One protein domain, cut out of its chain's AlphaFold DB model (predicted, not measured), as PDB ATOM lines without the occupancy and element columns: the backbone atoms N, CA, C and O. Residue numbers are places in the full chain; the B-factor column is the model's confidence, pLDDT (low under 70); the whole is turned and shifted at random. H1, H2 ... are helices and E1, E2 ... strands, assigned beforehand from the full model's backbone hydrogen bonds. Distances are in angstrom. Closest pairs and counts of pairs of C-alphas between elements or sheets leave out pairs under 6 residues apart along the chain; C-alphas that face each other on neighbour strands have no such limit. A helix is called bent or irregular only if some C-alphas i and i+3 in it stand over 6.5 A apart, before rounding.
ATOM      1  N   TYR A  93     151.043 173.758 168.954       98.19
ATOM      2  CA  TYR A  93     152.444 173.589 168.573       98.19
ATOM      3  C   TYR A  93     153.342 173.637 169.808       98.19
ATOM      4  O   TYR A  93     152.960 174.192 170.838       98.19
ATOM      5  N   ILE A  94     154.527 173.029 169.714       97.81
ATOM      6  CA  ILE A  94     155.548 173.093 170.768       97.81
ATOM      7  C   ILE A  94     156.432 174.309 170.512       97.81
ATOM      8  O   ILE A  94     156.874 174.526 169.388       97.81
ATOM      9  N   GLN A  95     156.737 175.054 171.567       94.38
ATOM     10  CA  GLN A  95     157.689 176.153 171.562       94.38
ATOM     11  C   GLN A  95     158.647 176.050 172.746       94.38
ATOM     12  O   GLN A  95     158.364 175.399 173.758       94.38
ATOM     13  N   LYS A  96     159.789 176.728 172.631       91.50
ATOM     14  CA  LYS A  96     160.705 176.892 173.758       91.50
ATOM     15  C   LYS A  96     160.055 177.789 174.815       91.50
ATOM     16  O   LYS A  96     159.373 178.757 174.488       91.50
ATOM     17  N   SER A  97     160.265 177.456 176.080       87.12
ATOM     18  CA  SER A  97     159.871 178.273 177.228       87.12
ATOM     19  C   SER A  97     161.078 178.502 178.135       87.12
ATOM     20  O   SER A  97     162.124 177.874 177.959       87.12
ATOM     21  N   VAL A  98     160.928 179.360 179.146       82.75
ATOM     22  CA  VAL A  98     161.969 179.597 180.165       82.75
ATOM     23  C   VAL A  98     162.391 178.296 180.870       82.75
ATOM     24  O   VAL A  98     163.533 178.169 181.290       82.75
ATOM     25  N   ASN A  99     161.500 177.301 180.948       80.81
ATOM     26  CA  ASN A  99     161.709 176.053 181.689       80.81
ATOM     27  C   ASN A  99     161.807 174.821 180.773       80.81
ATOM     28  O   ASN A  99     161.399 173.724 181.148       80.81
ATOM     29  N   GLY A 100     162.304 175.004 179.547       90.44
ATOM     30  CA  GLY A 100     162.452 173.936 178.559       90.44
ATOM     31  C   GLY A 100     161.473 174.111 177.408       90.44
ATOM     32  O   GLY A 100     161.636 175.011 176.587       90.44
ATOM     33  N   TYR A 101     160.446 173.266 177.340       93.62
ATOM     34  CA  TYR A 101     159.491 173.251 176.232       93.62
ATOM     35  C   TYR A 101     158.062 173.204 176.739       93.62
ATOM     36  O   TYR A 101     157.749 172.521 177.711       93.62
ATOM     37  N   ASP A 102     157.197 173.932 176.053       93.25
ATOM     38  CA  ASP A 102     155.778 173.975 176.347       93.25
ATOM     39  C   ASP A 102     154.990 174.121 175.040       93.25
ATOM     40  O   ASP A 102     155.574 174.165 173.960       93.25
ATOM     41  N   TYR A 103     153.666 174.158 175.111       95.38
ATOM     42  CA  TYR A 103     152.804 174.287 173.944       95.38
ATOM     43  C   TYR A 103     151.943 175.543 173.951       95.38
ATOM     44  O   TYR A 103     151.539 176.041 175.006       95.38
ATOM     45  N   ASN A 104     151.614 176.020 172.759       96.06
ATOM     46  CA  ASN A 104     150.736 177.162 172.553       96.06
ATOM     47  C   ASN A 104     149.784 176.887 171.378       96.06
ATOM     48  O   ASN A 104     149.908 175.870 170.692       96.06
ATOM     49  N   HIS A 105     148.790 177.750 171.196       96.88
ATOM     50  CA  HIS A 105     147.791 177.632 170.137       96.88
ATOM     51  C   HIS A 105     148.275 178.319 168.856       96.88
ATOM     52  O   HIS A 105     148.807 179.417 168.936       96.88
ATOM     53  N   TYR A 106     148.059 177.726 167.680       96.81
ATOM     54  CA  TYR A 106     148.607 178.229 166.404       96.81
ATOM     55  C   TYR A 106     148.143 179.644 166.002       96.81
ATOM     56  O   TYR A 106     148.794 180.310 165.211       96.81
ATOM     57  N   LEU A 107     147.006 180.102 166.532       95.88
ATOM     58  CA  LEU A 107     146.531 181.485 166.362       95.88
ATOM     59  C   LEU A 107     147.236 182.490 167.285       95.88
ATOM     60  O   LEU A 107     146.882 183.668 167.263       95.88
ATOM     61  N   SER A 108     148.161 182.052 168.142       93.38
ATOM     62  CA  SER A 108     148.910 182.977 168.980       93.38
ATOM     63  C   SER A 108     149.865 183.825 168.132       93.38
ATOM     64  O   SER A 108     150.394 183.337 167.130       93.38
ATOM     65  N   PRO A 109     150.158 185.073 168.543       92.94
ATOM     66  CA  PRO A 109     151.096 185.936 167.825       92.94
ATOM     67  C   PRO A 109     152.517 185.367 167.699       92.94
ATOM     68  O   PRO A 109     153.309 185.870 166.912       92.94
ATOM     69  N   GLN A 110     152.868 184.354 168.500       92.38
ATOM     70  CA  GLN A 110     154.207 183.763 168.533       92.38
ATOM     71  C   GLN A 110     154.384 182.602 167.546       92.38
ATOM     72  O   GLN A 110     155.499 182.095 167.411       92.38
ATOM     73  N   TYR A 111     153.316 182.135 166.896       96.56
ATOM     74  CA  TYR A 111     153.422 181.037 165.945       96.56
ATOM     75  C   TYR A 111     153.975 181.522 164.601       96.56
ATOM     76  O   TYR A 111     153.383 182.369 163.939       96.56
ATOM     77  N   ASP A 112     155.098 180.946 164.176       96.25
ATOM     78  CA  ASP A 112     155.797 181.307 162.936       96.25
ATOM     79  C   ASP A 112     155.446 180.405 161.739       96.25
ATOM     80  O   ASP A 112     156.062 180.507 160.678       96.25
ATOM     81  N   GLY A 113     154.484 179.491 161.904       97.06
ATOM     82  CA  GLY A 113     154.073 178.550 160.860       97.06
ATOM     83  C   GLY A 113     154.989 177.337 160.675       97.06
ATOM     84  O   GLY A 113     154.709 176.518 159.802       97.06
ATOM     85  N   LYS A 114     156.072 177.190 161.453       97.56
ATOM     86  CA  LYS A 114     157.071 176.129 161.218       97.56
ATOM     87  C   LYS A 114     156.850 174.883 162.058       97.56
ATOM     88  O   LYS A 114     156.992 173.767 161.561       97.56
ATOM     89  N   ALA A 115     156.554 175.049 163.347       98.31
ATOM     90  CA  ALA A 115     156.334 173.912 164.238       98.31
ATOM     91  C   ALA A 115     155.062 173.153 163.834       98.31
ATOM     92  O   ALA A 115     154.044 173.767 163.500       98.31
ATOM     93  N   VAL A 116     155.101 171.819 163.879       98.25
ATOM     94  CA  VAL A 116     153.948 171.024 163.445       98.25
ATOM     95  C   VAL A 116     152.811 171.122 164.455       98.25
ATOM     96  O   VAL A 116     153.023 171.061 165.674       98.25
ATOM     97  N   LEU A 117     151.596 171.245 163.928       98.25
ATOM     98  CA  LEU A 117     150.389 171.290 164.734       98.25
ATOM     99  C   LEU A 117     149.977 169.890 165.183       98.25
ATOM    100  O   LEU A 117     150.158 168.903 164.473       98.25
ATOM    101  N   ARG A 118     149.428 169.809 166.392       97.88
ATOM    102  CA  ARG A 118     149.068 168.568 167.077       97.88
ATOM    103  C   ARG A 118     147.778 168.720 167.848       97.88
ATOM    104  O   ARG A 118     147.455 169.797 168.354       97.88
ATOM    105  N   THR A 119     147.061 167.612 167.980       97.38
ATOM    106  CA  THR A 119     145.930 167.517 168.903       97.38
ATOM    107  C   THR A 119     146.405 167.633 170.348       97.38
ATOM    108  O   THR A 119     147.579 167.429 170.682       97.38
ATOM    109  N   ALA A 120     145.466 167.884 171.255       94.56
ATOM    110  CA  ALA A 120     145.746 167.916 172.683       94.56
ATOM    111  C   ALA A 120     146.347 166.605 173.238       94.56
ATOM    112  O   ALA A 120     147.102 166.615 174.218       94.56
ATOM    113  N   LYS A 121     146.007 165.461 172.636       95.50
ATOM    114  CA  LYS A 121     146.558 164.153 173.012       95.50
ATOM    115  C   LYS A 121     148.003 164.016 172.536       95.50
ATOM    116  O   LYS A 121     148.874 163.632 173.316       95.50
ATOM    117  N   GLU A 122     148.260 164.348 171.278       97.12
ATOM    118  CA  GLU A 122     149.581 164.229 170.654       97.12
ATOM    119  C   GLU A 122     150.593 165.195 171.266       97.12
ATOM    120  O   GLU A 122     151.720 164.790 171.543       97.12
ATOM    121  N   ILE A 123     150.193 166.440 171.554       95.88
ATOM    122  CA  ILE A 123     151.084 167.437 172.162       95.88
ATOM    123  C   ILE A 123     151.567 166.987 173.548       95.88
ATOM    124  O   ILE A 123     152.748 167.115 173.869       95.88
ATOM    125  N   ARG A 124     150.689 166.360 174.349       94.69
ATOM    126  CA  ARG A 124     151.047 165.780 175.655       94.69
ATOM    127  C   ARG A 124     152.050 164.638 175.503       94.69
ATOM    128  O   ARG A 124     152.977 164.538 176.304       94.69
ATOM    129  N   ILE A 125     151.859 163.768 174.510       96.31
ATOM    130  CA  ILE A 125     152.782 162.659 174.236       96.31
ATOM    131  C   ILE A 125     154.148 163.207 173.807       96.31
ATOM    132  O   ILE A 125     155.164 162.779 174.349       96.31
ATOM    133  N   ALA A 126     154.175 164.175 172.892       97.12
ATOM    134  CA  ALA A 126     155.401 164.781 172.386       97.12
ATOM    135  C   ALA A 126     156.193 165.504 173.490       97.12
ATOM    136  O   ALA A 126     157.381 165.234 173.659       97.12
ATOM    137  N   LEU A 127     155.538 166.331 174.313       95.94
ATOM    138  CA  LEU A 127     156.182 166.995 175.456       95.94
ATOM    139  C   LEU A 127     156.707 165.998 176.492       95.94
ATOM    140  O   LEU A 127     157.794 166.193 177.031       95.94
ATOM    141  N   LYS A 128     155.976 164.901 176.740       95.12
ATOM    142  CA  LYS A 128     156.482 163.820 177.594       95.12
ATOM    143  C   LYS A 128     157.761 163.223 177.008       95.12
ATOM    144  O   LYS A 128     158.723 163.057 177.740       95.12
ATOM    145  N   LYS A 129     157.805 162.951 175.700       95.62
ATOM    146  CA  LYS A 129     159.008 162.414 175.049       95.62
ATOM    147  C   LYS A 129     160.200 163.355 175.115       95.62
ATOM    148  O   LYS A 129     161.295 162.864 175.339       95.62
ATOM    149  N   ILE A 130     159.983 164.663 174.980       96.19
ATOM    150  CA  ILE A 130     161.031 165.672 175.188       96.19
ATOM    151  C   ILE A 130     161.556 165.603 176.627       96.19
ATOM    152  O   ILE A 130     162.762 165.520 176.824       96.19
ATOM    153  N   LYS A 131     160.664 165.570 177.625       93.56
ATOM    154  CA  LYS A 131     161.045 165.465 179.042       93.56
ATOM    155  C   LYS A 131     161.786 164.160 179.362       93.56
ATOM    156  O   LYS A 131     162.757 164.166 180.108       93.56
ATOM    157  N   ASP A 132     161.348 163.043 178.784       93.50
ATOM    158  CA  ASP A 132     161.961 161.727 178.989       93.50
ATOM    159  C   ASP A 132     163.414 161.667 178.447       93.50
ATOM    160  O   ASP A 132     164.111 160.700 178.726       93.50
ATOM    161  N   LEU A 133     163.903 162.660 177.683       94.06
ATOM    162  CA  LEU A 133     165.307 162.721 177.235       94.06
ATOM    163  C   LEU A 133     166.296 163.057 178.360       94.06
ATOM    164  O   LEU A 133     167.495 162.804 178.211       94.06
ATOM    165  N   ASP A 134     165.829 163.622 179.473       90.12
ATOM    166  CA  ASP A 134     166.684 163.922 180.626       90.12
ATOM    167  C   ASP A 134     167.060 162.645 181.391       90.12
ATOM    168  O   ASP A 134     168.198 162.509 181.836       90.12
ATOM    169  N   ALA A 135     166.135 161.683 181.465       89.62
ATOM    170  CA  ALA A 135     166.320 160.373 182.092       89.62
ATOM    171  C   ALA A 135     165.609 159.273 181.268       89.62
ATOM    172  O   ALA A 135     164.511 158.832 181.619       89.62
ATOM    173  N   PRO A 136     166.189 158.852 180.130       88.56
ATOM    174  CA  PRO A 136     165.509 157.997 179.160       88.56
ATOM    175  C   PRO A 136     165.548 156.513 179.543       88.56
ATOM    176  O   PRO A 136     166.451 155.785 179.141       88.56
ATOM    177  N   ASP A 137     164.498 156.001 180.187       88.56
ATOM    178  CA  ASP A 137     164.362 154.554 180.466       88.56
ATOM    179  C   ASP A 137     164.431 153.672 179.208       88.56
ATOM    180  O   ASP A 137     164.741 152.481 179.268       88.56
ATOM    181  N   TRP A 138     164.102 154.248 178.050       88.81
ATOM    182  CA  TRP A 138     164.090 153.557 176.769       88.81
ATOM    183  C   TRP A 138     165.490 153.375 176.167       88.81
ATOM    184  O   TRP A 138     165.633 152.548 175.269       88.81
ATOM    185  N   ILE A 139     166.516 154.091 176.651       89.81
ATOM    186  CA  ILE A 139     167.872 154.052 176.075       89.81
ATOM    187  C   ILE A 139     168.492 152.654 176.145       89.81
ATOM    188  O   ILE A 139     169.215 152.252 175.242       89.81
ATOM    189  N   LYS A 140     168.119 151.857 177.155       89.81
ATOM    190  CA  LYS A 140     168.557 150.460 177.318       89.81
ATOM    191  C   LYS A 140     168.168 149.548 176.149       89.81
ATOM    192  O   LYS A 140     168.784 148.508 175.958       89.81
ATOM    193  N   TYR A 141     167.149 149.928 175.377       89.31
ATOM    194  CA  TYR A 141     166.730 149.206 174.173       89.31
ATOM    195  C   TYR A 141     167.473 149.673 172.908       89.31
ATOM    196  O   TYR A 141     167.256 149.106 171.839       89.31
ATOM    197  N   TYR A 142     168.331 150.691 173.021       88.88
ATOM    198  CA  TYR A 142     169.145 151.253 171.943       88.88
ATOM    199  C   TYR A 142     170.608 151.420 172.402       88.88
ATOM    200  O   TYR A 142     171.099 152.547 172.462       88.88
ATOM    201  N   PRO A 143     171.320 150.326 172.741       86.75
ATOM    202  CA  PRO A 143     172.696 150.381 173.257       86.75
ATOM    203  C   PRO A 143     173.703 151.067 172.317       86.75
ATOM    204  O   PRO A 143     174.745 151.530 172.763       86.75
ATOM    205  N   GLN A 144     173.394 151.152 171.025       86.06
ATOM    206  CA  GLN A 144     174.184 151.855 170.014       86.06
ATOM    207  C   GLN A 144     174.013 153.384 170.042       86.06
ATOM    208  O   GLN A 144     174.751 154.091 169.362       86.06
ATOM    209  N   LEU A 145     173.021 153.908 170.769       87.69
ATOM    210  CA  LEU A 145     172.721 155.335 170.815       87.69
ATOM    211  C   LEU A 145     173.474 155.994 171.978       87.69
ATOM    212  O   LEU A 145     173.154 155.768 173.145       87.69
ATOM    213  N   ILE A 146     174.427 156.871 171.666       87.06
ATOM    214  CA  ILE A 146     175.082 157.724 172.665       87.06
ATOM    215  C   ILE A 146     174.296 159.032 172.756       87.06
ATOM    216  O   ILE A 146     174.360 159.868 171.857       87.06
ATOM    217  N   LEU A 147     173.529 159.213 173.835       89.44
ATOM    218  CA  LEU A 147     172.638 160.364 173.991       89.44
ATOM    219  C   LEU A 147     173.383 161.631 174.453       89.44
ATOM    220  O   LEU A 147     173.238 162.074 175.594       89.44
ATOM    221  N   SER A 148     174.175 162.213 173.550       92.12
ATOM    222  CA  SER A 148     174.831 163.511 173.744       92.12
ATOM    223  C   SER A 148     173.819 164.664 173.796       92.12
ATOM    224  O   SER A 148     172.665 164.531 173.380       92.12
ATOM    225  N   GLN A 149     174.248 165.829 174.287       93.38
ATOM    226  CA  GLN A 149     173.390 167.017 174.324       93.38
ATOM    227  C   GLN A 149     173.004 167.517 172.918       93.38
ATOM    228  O   GLN A 149     171.892 168.014 172.720       93.38
ATOM    229  N   GLU A 150     173.892 167.338 171.941       94.62
ATOM    230  CA  GLU A 150     173.643 167.620 170.523       94.62
ATOM    231  C   GLU A 150     172.541 166.706 169.986       94.62
ATOM    232  O   GLU A 150     171.521 167.191 169.501       94.62
ATOM    233  N   LEU A 151     172.655 165.394 170.212       94.19
ATOM    234  CA  LEU A 151     171.644 164.438 169.771       94.19
ATOM    235  C   LEU A 151     170.282 164.683 170.437       94.19
ATOM    236  O   LEU A 151     169.246 164.596 169.779       94.19
ATOM    237  N   LYS A 152     170.250 165.023 171.734       95.38
ATOM    238  CA  LYS A 152     168.998 165.435 172.398       95.38
ATOM    239  C   LYS A 152     168.380 166.636 171.692       95.38
ATOM    240  O   LYS A 152     167.173 166.646 171.459       95.38
ATOM    241  N   THR A 153     169.198 167.625 171.338       95.81
ATOM    242  CA  THR A 153     168.747 168.820 170.621       95.81
ATOM    243  C   THR A 153     168.162 168.445 169.261       95.81
ATOM    244  O   THR A 153     167.037 168.847 168.970       95.81
ATOM    245  N   ASP A 154     168.834 167.595 168.486       96.56
ATOM    246  CA  ASP A 154     168.358 167.147 167.173       96.56
ATOM    247  C   ASP A 154     167.059 166.337 167.256       96.56
ATOM    248  O   ASP A 154     166.128 166.552 166.472       96.56
ATOM    249  N   ILE A 155     166.942 165.443 168.244       97.00
ATOM    250  CA  ILE A 155     165.703 164.701 168.506       97.00
ATOM    251  C   ILE A 155     164.569 165.675 168.831       97.00
ATOM    252  O   ILE A 155     163.474 165.539 168.283       97.00
ATOM    253  N   ILE A 156     164.810 166.669 169.692       97.69
ATOM    254  CA  ILE A 156     163.798 167.669 170.046       97.69
ATOM    255  C   ILE A 156     163.388 168.481 168.815       97.69
ATOM    256  O   ILE A 156     162.194 168.666 168.596       97.69
ATOM    257  N   GLN A 157     164.334 168.907 167.974       97.62
ATOM    258  CA  GLN A 157     164.034 169.609 166.723       97.62
ATOM    259  C   GLN A 157     163.149 168.756 165.804       97.62
ATOM    260  O   GLN A 157     162.122 169.233 165.325       97.62
ATOM    261  N   GLN A 158     163.467 167.470 165.627       98.06
ATOM    262  CA  GLN A 158     162.631 166.557 164.839       98.06
ATOM    263  C   GLN A 158     161.234 166.386 165.459       98.06
ATOM    264  O   GLN A 158     160.243 166.352 164.727       98.06
ATOM    265  N   VAL A 159     161.126 166.324 166.792       98.00
ATOM    266  CA  VAL A 159     159.831 166.288 167.492       98.00
ATOM    267  C   VAL A 159     159.065 167.597 167.290       98.00
ATOM    268  O   VAL A 159     157.852 167.559 167.147       98.00
ATOM    269  N   ILE A 160     159.700 168.763 167.251       98.19
ATOM    270  CA  ILE A 160     158.983 170.040 167.099       98.19
ATOM    271  C   ILE A 160     158.545 170.268 165.647       98.19
ATOM    272  O   ILE A 160     157.403 170.666 165.413       98.19
ATOM    273  N   TYR A 161     159.420 169.978 164.684       98.19
ATOM    274  CA  TYR A 161     159.288 170.446 163.300       98.19
ATOM    275  C   TYR A 161     158.939 169.358 162.283       98.19
ATOM    276  O   TYR A 161     158.818 169.654 161.098       98.19
ATOM    277  N   THR A 162     158.735 168.107 162.704       97.50
ATOM    278  CA  THR A 162     158.318 167.036 161.785       97.50
ATOM    279  C   THR A 162     157.107 166.257 162.302       97.50
ATOM    280  O   THR A 162     156.913 166.136 163.515       97.50
ATOM    281  N   PRO A 163     156.293 165.672 161.401       95.56
ATOM    282  CA  PRO A 163     155.186 164.796 161.783       95.56
ATOM    283  C   PRO A 163     155.650 163.370 162.140       95.56
ATOM    284  O   PRO A 163     154.817 162.495 162.370       95.56
ATOM    285  N   LYS A 164     156.964 163.099 162.163       96.31
ATOM    286  CA  LYS A 164     157.500 161.759 162.428       96.31
ATOM    287  C   LYS A 164     157.144 161.298 163.839       96.31
ATOM    288  O   LYS A 164     157.157 162.072 164.799       96.31
ATOM    289  N   THR A 165     156.893 160.000 163.983       95.06
ATOM    290  CA  THR A 165     156.750 159.400 165.311       95.06
ATOM    291  C   THR A 165     158.096 159.412 166.037       95.06
ATOM    292  O   THR A 165     159.150 159.343 165.407       95.06
ATOM    293  N   PHE A 166     158.084 159.418 167.373       94.62
ATOM    294  CA  PHE A 166     159.324 159.351 168.161       94.62
ATOM    295  C   PHE A 166     160.193 158.142 167.777       94.62
ATOM    296  O   PHE A 166     161.409 158.256 167.685       94.62
ATOM    297  N   ARG A 167     159.572 156.992 167.477       92.88
ATOM    298  CA  ARG A 167     160.285 155.793 167.017       92.88
ATOM    299  C   ARG A 167     160.981 156.025 165.676       92.88
ATOM    300  O   ARG A 167     162.108 155.575 165.504       92.88
ATOM    301  N   ASP A 168     160.320 156.688 164.734       94.69
ATOM    302  CA  ASP A 168     160.903 156.951 163.416       94.69
ATOM    303  C   ASP A 168     161.999 158.010 163.475       94.69
ATOM    304  O   ASP A 168     162.980 157.886 162.752       94.69
ATOM    305  N   ILE A 169     161.885 158.982 164.388       95.12
ATOM    306  CA  ILE A 169     162.970 159.915 164.714       95.12
ATOM    307  C   ILE A 169     164.177 159.142 165.250       95.12
ATOM    308  O   ILE A 169     165.267 159.289 164.722       95.12
ATOM    309  N   LEU A 170     164.007 158.257 166.238       93.00
ATOM    310  CA  LEU A 170     165.138 157.475 166.752       93.00
ATOM    311  C   LEU A 170     165.811 156.652 165.644       93.00
ATOM    312  O   LEU A 170     167.032 156.660 165.540       93.00
ATOM    313  N   LYS A 171     165.036 156.010 164.758       91.25
ATOM    314  CA  LYS A 171     165.583 155.242 163.624       91.25
ATOM    315  C   LYS A 171     166.495 156.054 162.701       91.25
ATOM    316  O   LYS A 171     167.367 155.441 162.089       91.25
ATOM    317  N   THR A 172     166.322 157.374 162.569       91.44
ATOM    318  CA  THR A 172     167.213 158.178 161.710       91.44
ATOM    319  C   THR A 172     168.626 158.283 162.267       91.44
ATOM    320  O   THR A 172     169.549 158.450 161.486       91.44
ATOM    321  N   PHE A 173     168.799 158.130 163.582       87.75
ATOM    322  CA  PHE A 173     170.100 158.200 164.257       87.75
ATOM    323  C   PHE A 173     170.735 156.824 164.503       87.75
ATOM    324  O   PHE A 173     171.857 156.734 164.985       87.75
ATOM    325  N   LEU A 174     170.015 155.741 164.194       82.81
ATOM    326  CA  LEU A 174     170.493 154.363 164.368       82.81
ATOM    327  C   LEU A 174     171.105 153.774 163.097       82.81
ATOM    328  O   LEU A 174     171.713 152.708 163.155       82.81
ATOM    329  N   LYS A 175     170.896 154.411 161.942       64.94
ATOM    330  CA  LYS A 175     171.498 153.967 160.686       64.94
ATOM    331  C   LYS A 175     172.894 154.582 160.572       64.94
ATOM    332  O   LYS A 175     173.002 155.792 160.762       64.94
TER     333      LYS A 175
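What this domain is: This is residues 93 to 175 of the 178 residues of an uncharacterized protein of Avrilella dinanensis (UniProt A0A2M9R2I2). What does this domain look like? At one end a two-stranded hairpin, E1 and E2, packs with E2 over H1 and with E1 near residues 156 to 161 of H3; from there H1 and H3 extend along the long axis, running opposite ways, while H4 folds back on H3 and the small H2 lies at the far end. What is it made of? The printed part has 83 residues, with two named strands and then four named helices, in the order E1, E2, H1, H2, H3, H4; the sheet, in the order E1 - E2, is antiparallel and the class is mixed, helices and strands. How large is it? It is compact, with a radius of gyration of the C-alphas of 13.1 A, and its outline is elongated, with spans of 42 by 24 by 22 A.

Where its parts are: Where are the strands? E1 is residues 93 to 97, beginning at C-alpha 93 at (152.444, 173.589, 168.573), and E2 is residues 100 to 105, 17.3 A long. Where are the helices? H1 is residues 120 to 131, 16.7 A long, and H2 is residues 137 to 141. H3 is residues 149 to 161, 18.2 A long, and H4, residues 166 to 174, ends at C-alpha 174 at (170.493, 154.363, 164.368).

How they stand to each other: How do the strands pair? E1 and E2 form an antiparallel hairpin at 138 degrees, with N 95 and O 102 at 2.8 A and N 102 and O 95 at 3.0 A, within hydrogen-bond range. What comes nearest to them? The closest C-alphas of E2 and H1, those of Asp 102 and Leu 127, are 7.0 A apart, and those of E1 and H3, Ile 94 and Ile 160, are 5.9 A apart. How do the helices stand? H1, with residues 126 to 130 alone, only just touches residues 156 to 159 of H3, with 3 pairs of C-alphas within 8 A, the closest Ile 130 and Ile 156 at 6.2 A; they run opposite ways at a shallow tilt of 9 degrees. H3 and H4 form a helical hairpin, touching at a steep tilt of 44 degrees, closest at C-alphas 158 and 169, 6.7 A; H2 is apart from H1, H3 and H4. Are the helix backbones complete? Every O i to N i+4 pair is within hydrogen-bond range in H3, against 7 of 8 in H1, 4 of 5 in H4 and 0 of 1 in H2, where 1 of 2 O i to N i+3 pairs is; H2 is irregular, but only just, C-alphas 137 and 140 being 6.7 A apart.

The domain as a whole: How far does it reach? The two C-alphas farthest apart, those of Pro 109 and Pro 143, are 42.0 A apart. Is the printed part continuous? It has no cut, and the link from E2 to H1, residues 106 to 119, is long. Where is confidence low? The mean pLDDT of the printed part is 93.3, and residue 175 is under 70.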